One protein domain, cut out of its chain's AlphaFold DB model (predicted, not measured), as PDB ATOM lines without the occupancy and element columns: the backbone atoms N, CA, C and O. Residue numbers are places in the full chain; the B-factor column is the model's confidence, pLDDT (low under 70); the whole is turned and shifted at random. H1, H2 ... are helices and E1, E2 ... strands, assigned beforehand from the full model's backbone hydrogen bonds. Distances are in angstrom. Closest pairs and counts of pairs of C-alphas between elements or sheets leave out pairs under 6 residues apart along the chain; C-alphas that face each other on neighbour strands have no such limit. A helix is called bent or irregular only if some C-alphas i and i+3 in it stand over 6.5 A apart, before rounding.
ATOM      1  N   LEU A   6      42.688  80.126 105.509       89.69
ATOM      2  CA  LEU A   6      42.865  78.990 106.405       89.69
ATOM      3  C   LEU A   6      41.502  78.365 106.719       89.69
ATOM      4  O   LEU A   6      40.588  79.065 107.157       89.69
ATOM      5  N   LEU A   7      41.381  77.051 106.526       90.56
ATOM      6  CA  LEU A   7      40.237  76.273 106.991       90.56
ATOM      7  C   LEU A   7      40.684  75.342 108.112       90.56
ATOM      8  O   LEU A   7      41.490  74.445 107.878       90.56
ATOM      9  N   SER A   8      40.096  75.520 109.292       90.88
ATOM     10  CA  SER A   8      40.278  74.621 110.429       90.88
ATOM     11  C   SER A   8      38.947  73.967 110.802       90.88
ATOM     12  O   SER A   8      37.957  74.662 111.025       90.88
ATOM     13  N   VAL A   9      38.926  72.638 110.888       89.44
ATOM     14  CA  VAL A   9      37.746  71.845 111.256       89.44
ATOM     15  C   VAL A   9      37.939  71.262 112.650       89.44
ATOM     16  O   VAL A   9      38.959  70.638 112.952       89.44
ATOM     17  N   PHE A  10      36.935  71.461 113.497       87.19
ATOM     18  CA  PHE A  10      36.875  70.951 114.862       87.19
ATOM     19  C   PHE A  10      35.624  70.099 115.009       87.19
ATOM     20  O   PHE A  10      34.579  70.444 114.462       87.19
ATOM     21  N   VAL A  11      35.725  69.003 115.755       82.50
ATOM     22  CA  VAL A  11      34.620  68.055 115.911       82.50
ATOM     23  C   VAL A  11      34.363  67.799 117.379       82.50
ATOM     24  O   VAL A  11      35.287  67.589 118.165       82.50
ATOM     25  N   LEU A  12      33.082  67.856 117.731       74.56
ATOM     26  CA  LEU A  12      32.557  67.544 119.050       74.56
ATOM     27  C   LEU A  12      32.569  66.023 119.243       74.56
ATOM     28  O   LEU A  12      31.801  65.311 118.606       74.56
ATOM     29  N   GLY A  13      33.436  65.532 120.128       64.50
ATOM     30  CA  GLY A  13      33.449  64.142 120.587       64.50
ATOM     31  C   GLY A  13      33.358  64.057 122.111       64.50
ATOM     32  O   GLY A  13      33.627  65.038 122.807       64.50
ATOM     33  N   GLU A  14      33.007  62.880 122.642       54.78
ATOM     34  CA  GLU A  14      32.901  62.648 124.095       54.78
ATOM     35  C   GLU A  14      34.204  62.961 124.850       54.78
ATOM     36  O   GLU A  14      34.161  63.398 125.999       54.78
ATOM     37  N   ASP A  15      35.352  62.807 124.187       56.03
ATOM     38  CA  ASP A  15      36.677  63.092 124.737       56.03
ATOM     39  C   ASP A  15      37.258  64.422 124.225       56.03
ATOM     40  O   ASP A  15      38.393  64.518 123.759       56.03
ATOM     41  N   TYR A  16      36.476  65.501 124.337       54.53
ATOM     42  CA  TYR A  16      36.932  66.874 124.057       54.53
ATOM     43  C   TYR A  16      38.167  67.293 124.882       54.53
ATOM     44  O   TYR A  16      38.800  68.308 124.590       54.53
ATOM     45  N   LYS A  17      38.508  66.532 125.931       53.00
ATOM     46  CA  LYS A  17      39.666  66.768 126.795       53.00
ATOM     47  C   LYS A  17      40.973  66.228 126.204       53.00
ATOM     48  O   LYS A  17      42.024  66.746 126.579       53.00
ATOM     49  N   SER A  18      40.944  65.242 125.300       51.72
ATOM     50  CA  SER A  18      42.165  64.600 124.782       51.72
ATOM     51  C   SER A  18      42.668  65.130 123.440       51.72
ATOM     52  O   SER A  18      43.854  64.976 123.149       51.72
ATOM     53  N   SER A  19      41.841  65.825 122.649       52.09
ATOM     54  CA  SER A  19      42.293  66.419 121.383       52.09
ATOM     55  C   SER A  19      41.911  67.892 121.259       52.09
ATOM     56  O   SER A  19      40.902  68.236 120.644       52.09
ATOM     57  N   PRO A  20      42.746  68.810 121.781       59.72
ATOM     58  CA  PRO A  20      42.514  70.236 121.615       59.72
ATOM     59  C   PRO A  20      42.811  70.749 120.199       59.72
ATOM     60  O   PRO A  20      42.787  71.954 119.952       59.72
ATOM     61  N   LYS A  21      43.154  69.862 119.261       70.50
ATOM     62  CA  LYS A  21      43.643  70.229 117.935       70.50
ATOM     63  C   LYS A  21      42.536  70.072 116.902       70.50
ATOM     64  O   LYS A  21      41.749  69.132 116.963       70.50
ATOM     65  N   ALA A  22      42.517  70.994 115.946       82.38
ATOM     66  CA  ALA A  22      41.722  70.834 114.743       82.38
ATOM     67  C   ALA A  22      42.102  69.508 114.068       82.38
ATOM     68  O   ALA A  22      43.287  69.186 113.958       82.38
ATOM     69  N   ILE A  23      41.104  68.741 113.639       85.00
ATOM     70  CA  ILE A  23      41.327  67.471 112.931       85.00
ATOM     71  C   ILE A  23      41.734  67.702 111.473       85.00
ATOM     72  O   ILE A  23      42.278  66.817 110.824       85.00
ATOM     73  N   PHE A  24      41.505  68.918 110.987       86.50
ATOM     74  CA  PHE A  24      42.002  69.434 109.725       86.50
ATOM     75  C   PHE A  24      42.316  70.913 109.912       86.50
ATOM     76  O   PHE A  24      41.522  71.626 110.522       86.50
ATOM     77  N   SER A  25      43.465  71.374 109.431       88.81
ATOM     78  CA  SER A  25      43.834  72.787 109.477       88.81
ATOM     79  C   SER A  25      44.822  73.092 108.368       88.81
ATOM     80  O   SER A  25      46.023  72.922 108.552       88.81
ATOM     81  N   GLU A  26      44.315  73.524 107.221       87.88
ATOM     82  CA  GLU A  26      45.135  73.758 106.033       87.88
ATOM     83  C   GLU A  26      44.762  75.072 105.352       87.88
ATOM     84  O   GLU A  26      43.594  75.474 105.294       87.88
ATOM     85  N   CYS A  27      45.772  75.743 104.804       86.44
ATOM     86  CA  CYS A  27      45.562  76.890 103.932       86.44
ATOM     87  C   CYS A  27      45.120  76.399 102.556       86.44
ATOM     88  O   CYS A  27      45.786  75.559 101.951       86.44
ATOM     89  N   ASN A  28      44.044  76.968 102.020       86.94
ATOM     90  CA  ASN A  28      43.638  76.715 100.647       86.94
ATOM     91  C   ASN A  28      44.690  77.294  99.686       86.94
ATOM     92  O   ASN A  28      44.817  78.520  99.604       86.94
ATOM     93  N   PRO A  29      45.426  76.454  98.933       81.88
ATOM     94  CA  PRO A  29      46.478  76.926  98.035       81.88
ATOM     95  C   PRO A  29      45.933  77.670  96.803       81.88
ATOM     96  O   PRO A  29      46.715  78.282  96.078       81.88
ATOM     97  N   GLY A  30      44.615  77.631  96.570       79.38
ATOM     98  CA  GLY A  30      43.985  78.081  95.333       79.38
ATOM     99  C   GLY A  30      44.047  77.010  94.241       79.38
ATOM    100  O   GLY A  30      44.942  76.166  94.216       79.38
ATOM    101  N   ASP A  31      43.084  77.041  93.326       70.81
ATOM    102  CA  ASP A  31      42.948  76.092  92.211       70.81
ATOM    103  C   ASP A  31      43.595  76.593  90.904       70.81
ATOM    104  O   ASP A  31      43.599  75.894  89.890       70.81
ATOM    105  N   GLY A  32      44.170  77.801  90.929       65.81
ATOM    106  CA  GLY A  32      44.780  78.444  89.770       65.81
ATOM    107  C   GLY A  32      43.782  79.091  88.804       65.81
ATOM    108  O   GLY A  32      44.214  79.500  87.722       65.81
ATOM    109  N   ALA A  33      42.497  79.221  89.166       68.31
ATOM    110  CA  ALA A  33      41.503  79.947  88.366       68.31
ATOM    111  C   ALA A  33      41.920  81.409  88.116       68.31
ATOM    112  O   ALA A  33      41.769  81.905  87.003       68.31
ATOM    113  N   ASP A  34      42.558  82.038  89.109       62.25
ATOM    114  CA  ASP A  34      43.075  83.414  89.036       62.25
ATOM    115  C   ASP A  34      44.522  83.509  88.503       62.25
ATOM    116  O   ASP A  34      45.085  84.599  88.390       62.25
ATOM    117  N   ALA A  35      45.173  82.384  88.184       60.12
ATOM    118  CA  ALA A  35      46.527  82.394  87.627       60.12
ATOM    119  C   ALA A  35      46.494  82.724  86.119       60.12
ATOM    120  O   ALA A  35      45.540  82.388  85.418       60.12
ATOM    121  N   SER A  36      47.539  83.350  85.566       55.88
ATOM    122  CA  SER A  36      47.588  83.641  84.119       55.88
ATOM    123  C   SER A  36      47.807  82.363  83.286       55.88
ATOM    124  O   SER A  36      48.458  81.416  83.739       55.88
ATOM    125  N   GLU A  37      47.254  82.317  82.065       56.31
ATOM    126  CA  GLU A  37      47.325  81.172  81.129       56.31
ATOM    127  C   GLU A  37      48.749  80.708  80.787       56.31
ATOM    128  O   GLU A  37      48.940  79.561  80.395       56.31
ATOM    129  N   TYR A  38      49.760  81.546  81.010       53.28
ATOM    130  CA  TYR A  38      51.148  81.270  80.635       53.28
ATOM    131  C   TYR A  38      51.942  80.462  81.668       53.28
ATOM    132  O   TYR A  38      53.126  80.192  81.466       53.28
ATOM    133  N   THR A  39      51.330  80.060  82.784       57.00
ATOM    134  CA  THR A  39      52.040  79.319  83.831       57.00
ATOM    135  C   THR A  39      51.753  77.820  83.755       57.00
ATOM    136  O   THR A  39      50.670  77.351  84.101       57.00
ATOM    137  N   ALA A  40      52.792  77.034  83.449       54.12
ATOM    138  CA  ALA A  40      52.845  75.583  83.690       54.12
ATOM    139  C   ALA A  40      52.489  75.189  85.150       54.12
ATOM    140  O   ALA A  40      52.265  74.022  85.463       54.12
ATOM    141  N   ASN A  41      52.387  76.178  86.044       63.97
ATOM    142  CA  ASN A  41      52.019  76.061  87.446       63.97
ATOM    143  C   ASN A  41      50.504  75.888  87.696       63.97
ATOM    144  O   ASN A  41      50.132  75.439  88.773       63.97
ATOM    145  N   LYS A  42      49.609  76.163  86.730       74.12
ATOM    146  CA  LYS A  42      48.155  75.936  86.911       74.12
ATOM    147  C   LYS A  42      47.816  74.477  87.197       74.12
ATOM    148  O   LYS A  42      47.117  74.175  88.159       74.12
ATOM    149  N   ALA A  43      48.351  73.564  86.387       77.44
ATOM    150  CA  ALA A  43      48.143  72.131  86.583       77.44
ATOM    151  C   ALA A  43      48.713  71.661  87.932       77.44
ATOM    152  O   ALA A  43      48.115  70.822  88.604       77.44
ATOM    153  N   HIS A  44      49.842  72.239  88.355       80.12
ATOM    154  CA  HIS A  44      50.493  71.887  89.611       80.12
ATOM    155  C   HIS A  44      49.745  72.426  90.841       80.12
ATOM    156  O   HIS A  44      49.617  71.700  91.828       80.12
ATOM    157  N   LEU A  45      49.208  73.651  90.766       79.06
ATOM    158  CA  LEU A  45      48.342  74.261  91.780       79.06
ATOM    159  C   LEU A  45      47.029  73.497  91.916       79.06
ATOM    160  O   LEU A  45      46.679  73.107  93.025       79.06
ATOM    161  N   LYS A  46      46.366  73.186  90.796       82.88
ATOM    162  CA  LYS A  46      45.155  72.359  90.799       82.88
ATOM    163  C   LYS A  46      45.419  70.996  91.429       82.88
ATOM    164  O   LYS A  46      44.675  70.580  92.307       82.88
ATOM    165  N   LYS A  47      46.504  70.321  91.036       85.44
ATOM    166  CA  LYS A  47      46.881  69.034  91.635       85.44
ATOM    167  C   LYS A  47      47.099  69.164  93.142       85.44
ATOM    168  O   LYS A  47      46.596  68.334  93.884       85.44
ATOM    169  N   ARG A  48      47.802  70.210  93.595       83.88
ATOM    170  CA  ARG A  48      48.019  70.471  95.023       83.88
ATOM    171  C   ARG A  48      46.698  70.704  95.754       83.88
ATOM    172  O   ARG A  48      46.475  70.066  96.771       83.88
ATOM    173  N   PHE A  49      45.826  71.560  95.224       86.44
ATOM    174  CA  PHE A  49      44.493  71.800  95.773       86.44
ATOM    175  C   PHE A  49      43.693  70.501  95.921       86.44
ATOM    176  O   PHE A  49      43.171  70.232  97.001       86.44
ATOM    177  N   GLU A  50      43.648  69.670  94.878       87.62
ATOM    178  CA  GLU A  50      42.942  68.387  94.933       87.62
ATOM    179  C   GLU A  50      43.523  67.477  96.022       87.62
ATOM    180  O   GLU A  50      42.805  67.088  96.939       87.62
ATOM    181  N   THR A  51      44.833  67.213  95.991       87.69
ATOM    182  CA  THR A  51      45.440  66.181  96.849       87.69
ATOM    183  C   THR A  51      45.666  66.617  98.294       87.69
ATOM    184  O   THR A  51      45.640  65.786  99.194       87.69
ATOM    185  N   SER A  52      45.957  67.900  98.543       83.75
ATOM    186  CA  SER A  52      46.314  68.380  99.889       83.75
ATOM    187  C   SER A  52      45.175  69.089 100.606       83.75
ATOM    188  O   SER A  52      45.282  69.319 101.805       83.75
ATOM    189  N   PHE A  53      44.115  69.479  99.894       87.44
ATOM    190  CA  PHE A  53      43.011  70.233 100.479       87.44
ATOM    191  C   PHE A  53      41.666  69.536 100.259       87.44
ATOM    192  O   PHE A  53      40.991  69.197 101.230       87.44
ATOM    193  N   ARG A  54      41.275  69.283  99.003       87.69
ATOM    194  CA  ARG A  54      39.935  68.774  98.678       87.69
ATOM    195  C   ARG A  54      39.736  67.315  99.085       87.69
ATOM    196  O   ARG A  54      38.769  67.026  99.784       87.69
ATOM    197  N   GLU A  55      40.625  66.413  98.677       89.81
ATOM    198  CA  GLU A  55      40.526  64.984  99.001       89.81
ATOM    199  C   GLU A  55      40.533  64.724 100.520       89.81
ATOM    200  O   GLU A  55      39.611  64.052 100.990       89.81
ATOM    201  N   PRO A  56      41.459  65.294 101.326       87.00
ATOM    202  CA  PRO A  56      41.425  65.112 102.777       87.00
ATOM    203  C   PRO A  56      40.158  65.677 103.430       87.00
ATOM    204  O   PRO A  56      39.647  65.085 104.378       87.00
ATOM    205  N   MET A  57      39.627  66.798 102.924       85.94
ATOM    206  CA  MET A  57      38.395  67.392 103.451       85.94
ATOM    207  C   MET A  57      37.177  66.502 103.176       85.94
ATOM    208  O   MET A  57      36.372  66.279 104.077       85.94
ATOM    209  N   LEU A  58      37.060  65.945 101.967       86.25
ATOM    210  CA  LEU A  58      35.980  65.012 101.631       86.25
ATOM    211  C   LEU A  58      36.067  63.727 102.459       86.25
ATOM    212  O   LEU A  58      35.067  63.309 103.033       86.25
ATOM    213  N   ALA A  59      37.266  63.159 102.598       85.88
ATOM    214  CA  ALA A  59      37.478  61.991 103.449       85.88
ATOM    215  C   ALA A  59      37.093  62.274 104.910       85.88
ATOM    216  O   ALA A  59      36.515  61.418 105.580       85.88
ATOM    217  N   LEU A  60      37.376  63.485 105.399       82.50
ATOM    218  CA  LEU A  60      36.950  63.908 106.725       82.50
ATOM    219  C   LEU A  60      35.424  64.018 106.828       82.50
ATOM    220  O   LEU A  60      34.853  63.562 107.814       82.50
ATOM    221  N   ALA A  61      34.756  64.591 105.825       81.50
ATOM    222  CA  ALA A  61      33.298  64.676 105.800       81.50
ATOM    223  C   ALA A  61      32.650  63.282 105.878       81.50
ATOM    224  O   ALA A  61      31.732  63.084 106.674       81.50
ATOM    225  N   ASP A  62      33.177  62.306 105.134       80.75
ATOM    226  CA  ASP A  62      32.705  60.917 105.165       80.75
ATOM    227  C   ASP A  62      32.928  60.269 106.541       80.75
ATOM    228  O   ASP A  62      32.034  59.620 107.087       80.75
ATOM    229  N   GLN A  63      34.097  60.485 107.154       77.12
ATOM    230  CA  GLN A  63      34.374  60.000 108.509       77.12
ATOM    231  C   GLN A  63      33.387  60.575 109.526       77.12
ATOM    232  O   GLN A  63      32.907  59.847 110.400       77.12
ATOM    233  N   LEU A  64      33.040  61.856 109.397       74.44
ATOM    234  CA  LEU A  64      32.158  62.519 110.348       74.44
ATOM    235  C   LEU A  64      30.734  61.979 110.333       74.44
ATOM    236  O   LEU A  64      30.145  61.860 111.408       74.44
ATOM    237  N   GLN A  65      30.236  61.543 109.176       70.88
ATOM    238  CA  GLN A  65      28.934  60.878 109.060       70.88
ATOM    239  C   GLN A  65      28.857  59.561 109.848       70.88
ATOM    240  O   GLN A  65      27.774  59.134 110.235       70.88
ATOM    241  N   THR A  66      29.996  58.918 110.115       61.75
ATOM    242  CA  THR A  66      30.053  57.637 110.841       61.75
ATOM    243  C   THR A  66      30.264  57.790 112.351       61.75
ATOM    244  O   THR A  66      30.340  56.793 113.078       61.75
ATOM    245  N   THR A  67      30.358  59.028 112.849       63.22
ATOM    246  CA  THR A  67      30.641  59.299 114.264       63.22
ATOM    247  C   THR A  67      29.450  58.900 115.132       63.22
ATOM    248  O   THR A  67      28.309  59.279 114.877       63.22
TER     249      THR A  67
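This is residues 6 to 67 of the 180 residues of an uncharacterized protein of Caballeronia choica (UniProt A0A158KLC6). A small two-stranded hairpin, E1 and E2, and one long, slightly bent helix, H1, make a slender, loose rod, with few contacts between helix and strands. The chain turns back near both ends of the rod, in the loop around Glu 14 and in the link around Tyr 38. The printed part has 62 residues, with two strands and then one helix along the chain; the sheet is antiparallel, in the order E1 - E2, and the class is mixed, helices and strands. The whole is loose, with a radius of gyration of the C-alphas of 15.3 A and spans of 51 by 20 by 13 A.

E1, residues 6 to 9, begins with C-alpha 6 at (42.865, 78.990, 106.405) and is 10.0 A long from first to last C-alpha. E2, residues 24 to 27, is 10.1 A long. H1, residues 41 to 65, was assigned as one helix by its hydrogen bonds, but it is bent: C-alphas 52 and 55 are 6.8 A apart. Its arms are H1a, residues 41 to 52, 15.7 A long, and H1b, residues 55 to 65, 15.9 A long, ending with C-alpha 65 at (28.934, 60.878, 109.060).

E1 and E2 form a hairpin, antiparallel at 172 degrees between their directions; N 9 and O 24 are 2.8 A apart and N 7 and O 26 3.0 A, within hydrogen-bond range. The closest C-alphas of E2 and H1b, those of Phe 24 and Met 57, are 7.5 A apart. E1 is apart from H1a and H1b. The lines of H1a and H1b stand at a shallow tilt of 24 degrees. In both arms every O i to N i+4 pair is within hydrogen-bond range.

The C-alphas of Glu 14 and Tyr 38, the two farthest apart, are 50.7 A from each other. The printed part has no cut. The links from E1 to E2, 14 residues, and from E2 to H1, 13 residues, are long. The mean pLDDT of the printed part is 75.2, and residues 13 to 20, 32 to 41 and 66 to 67 are under 70.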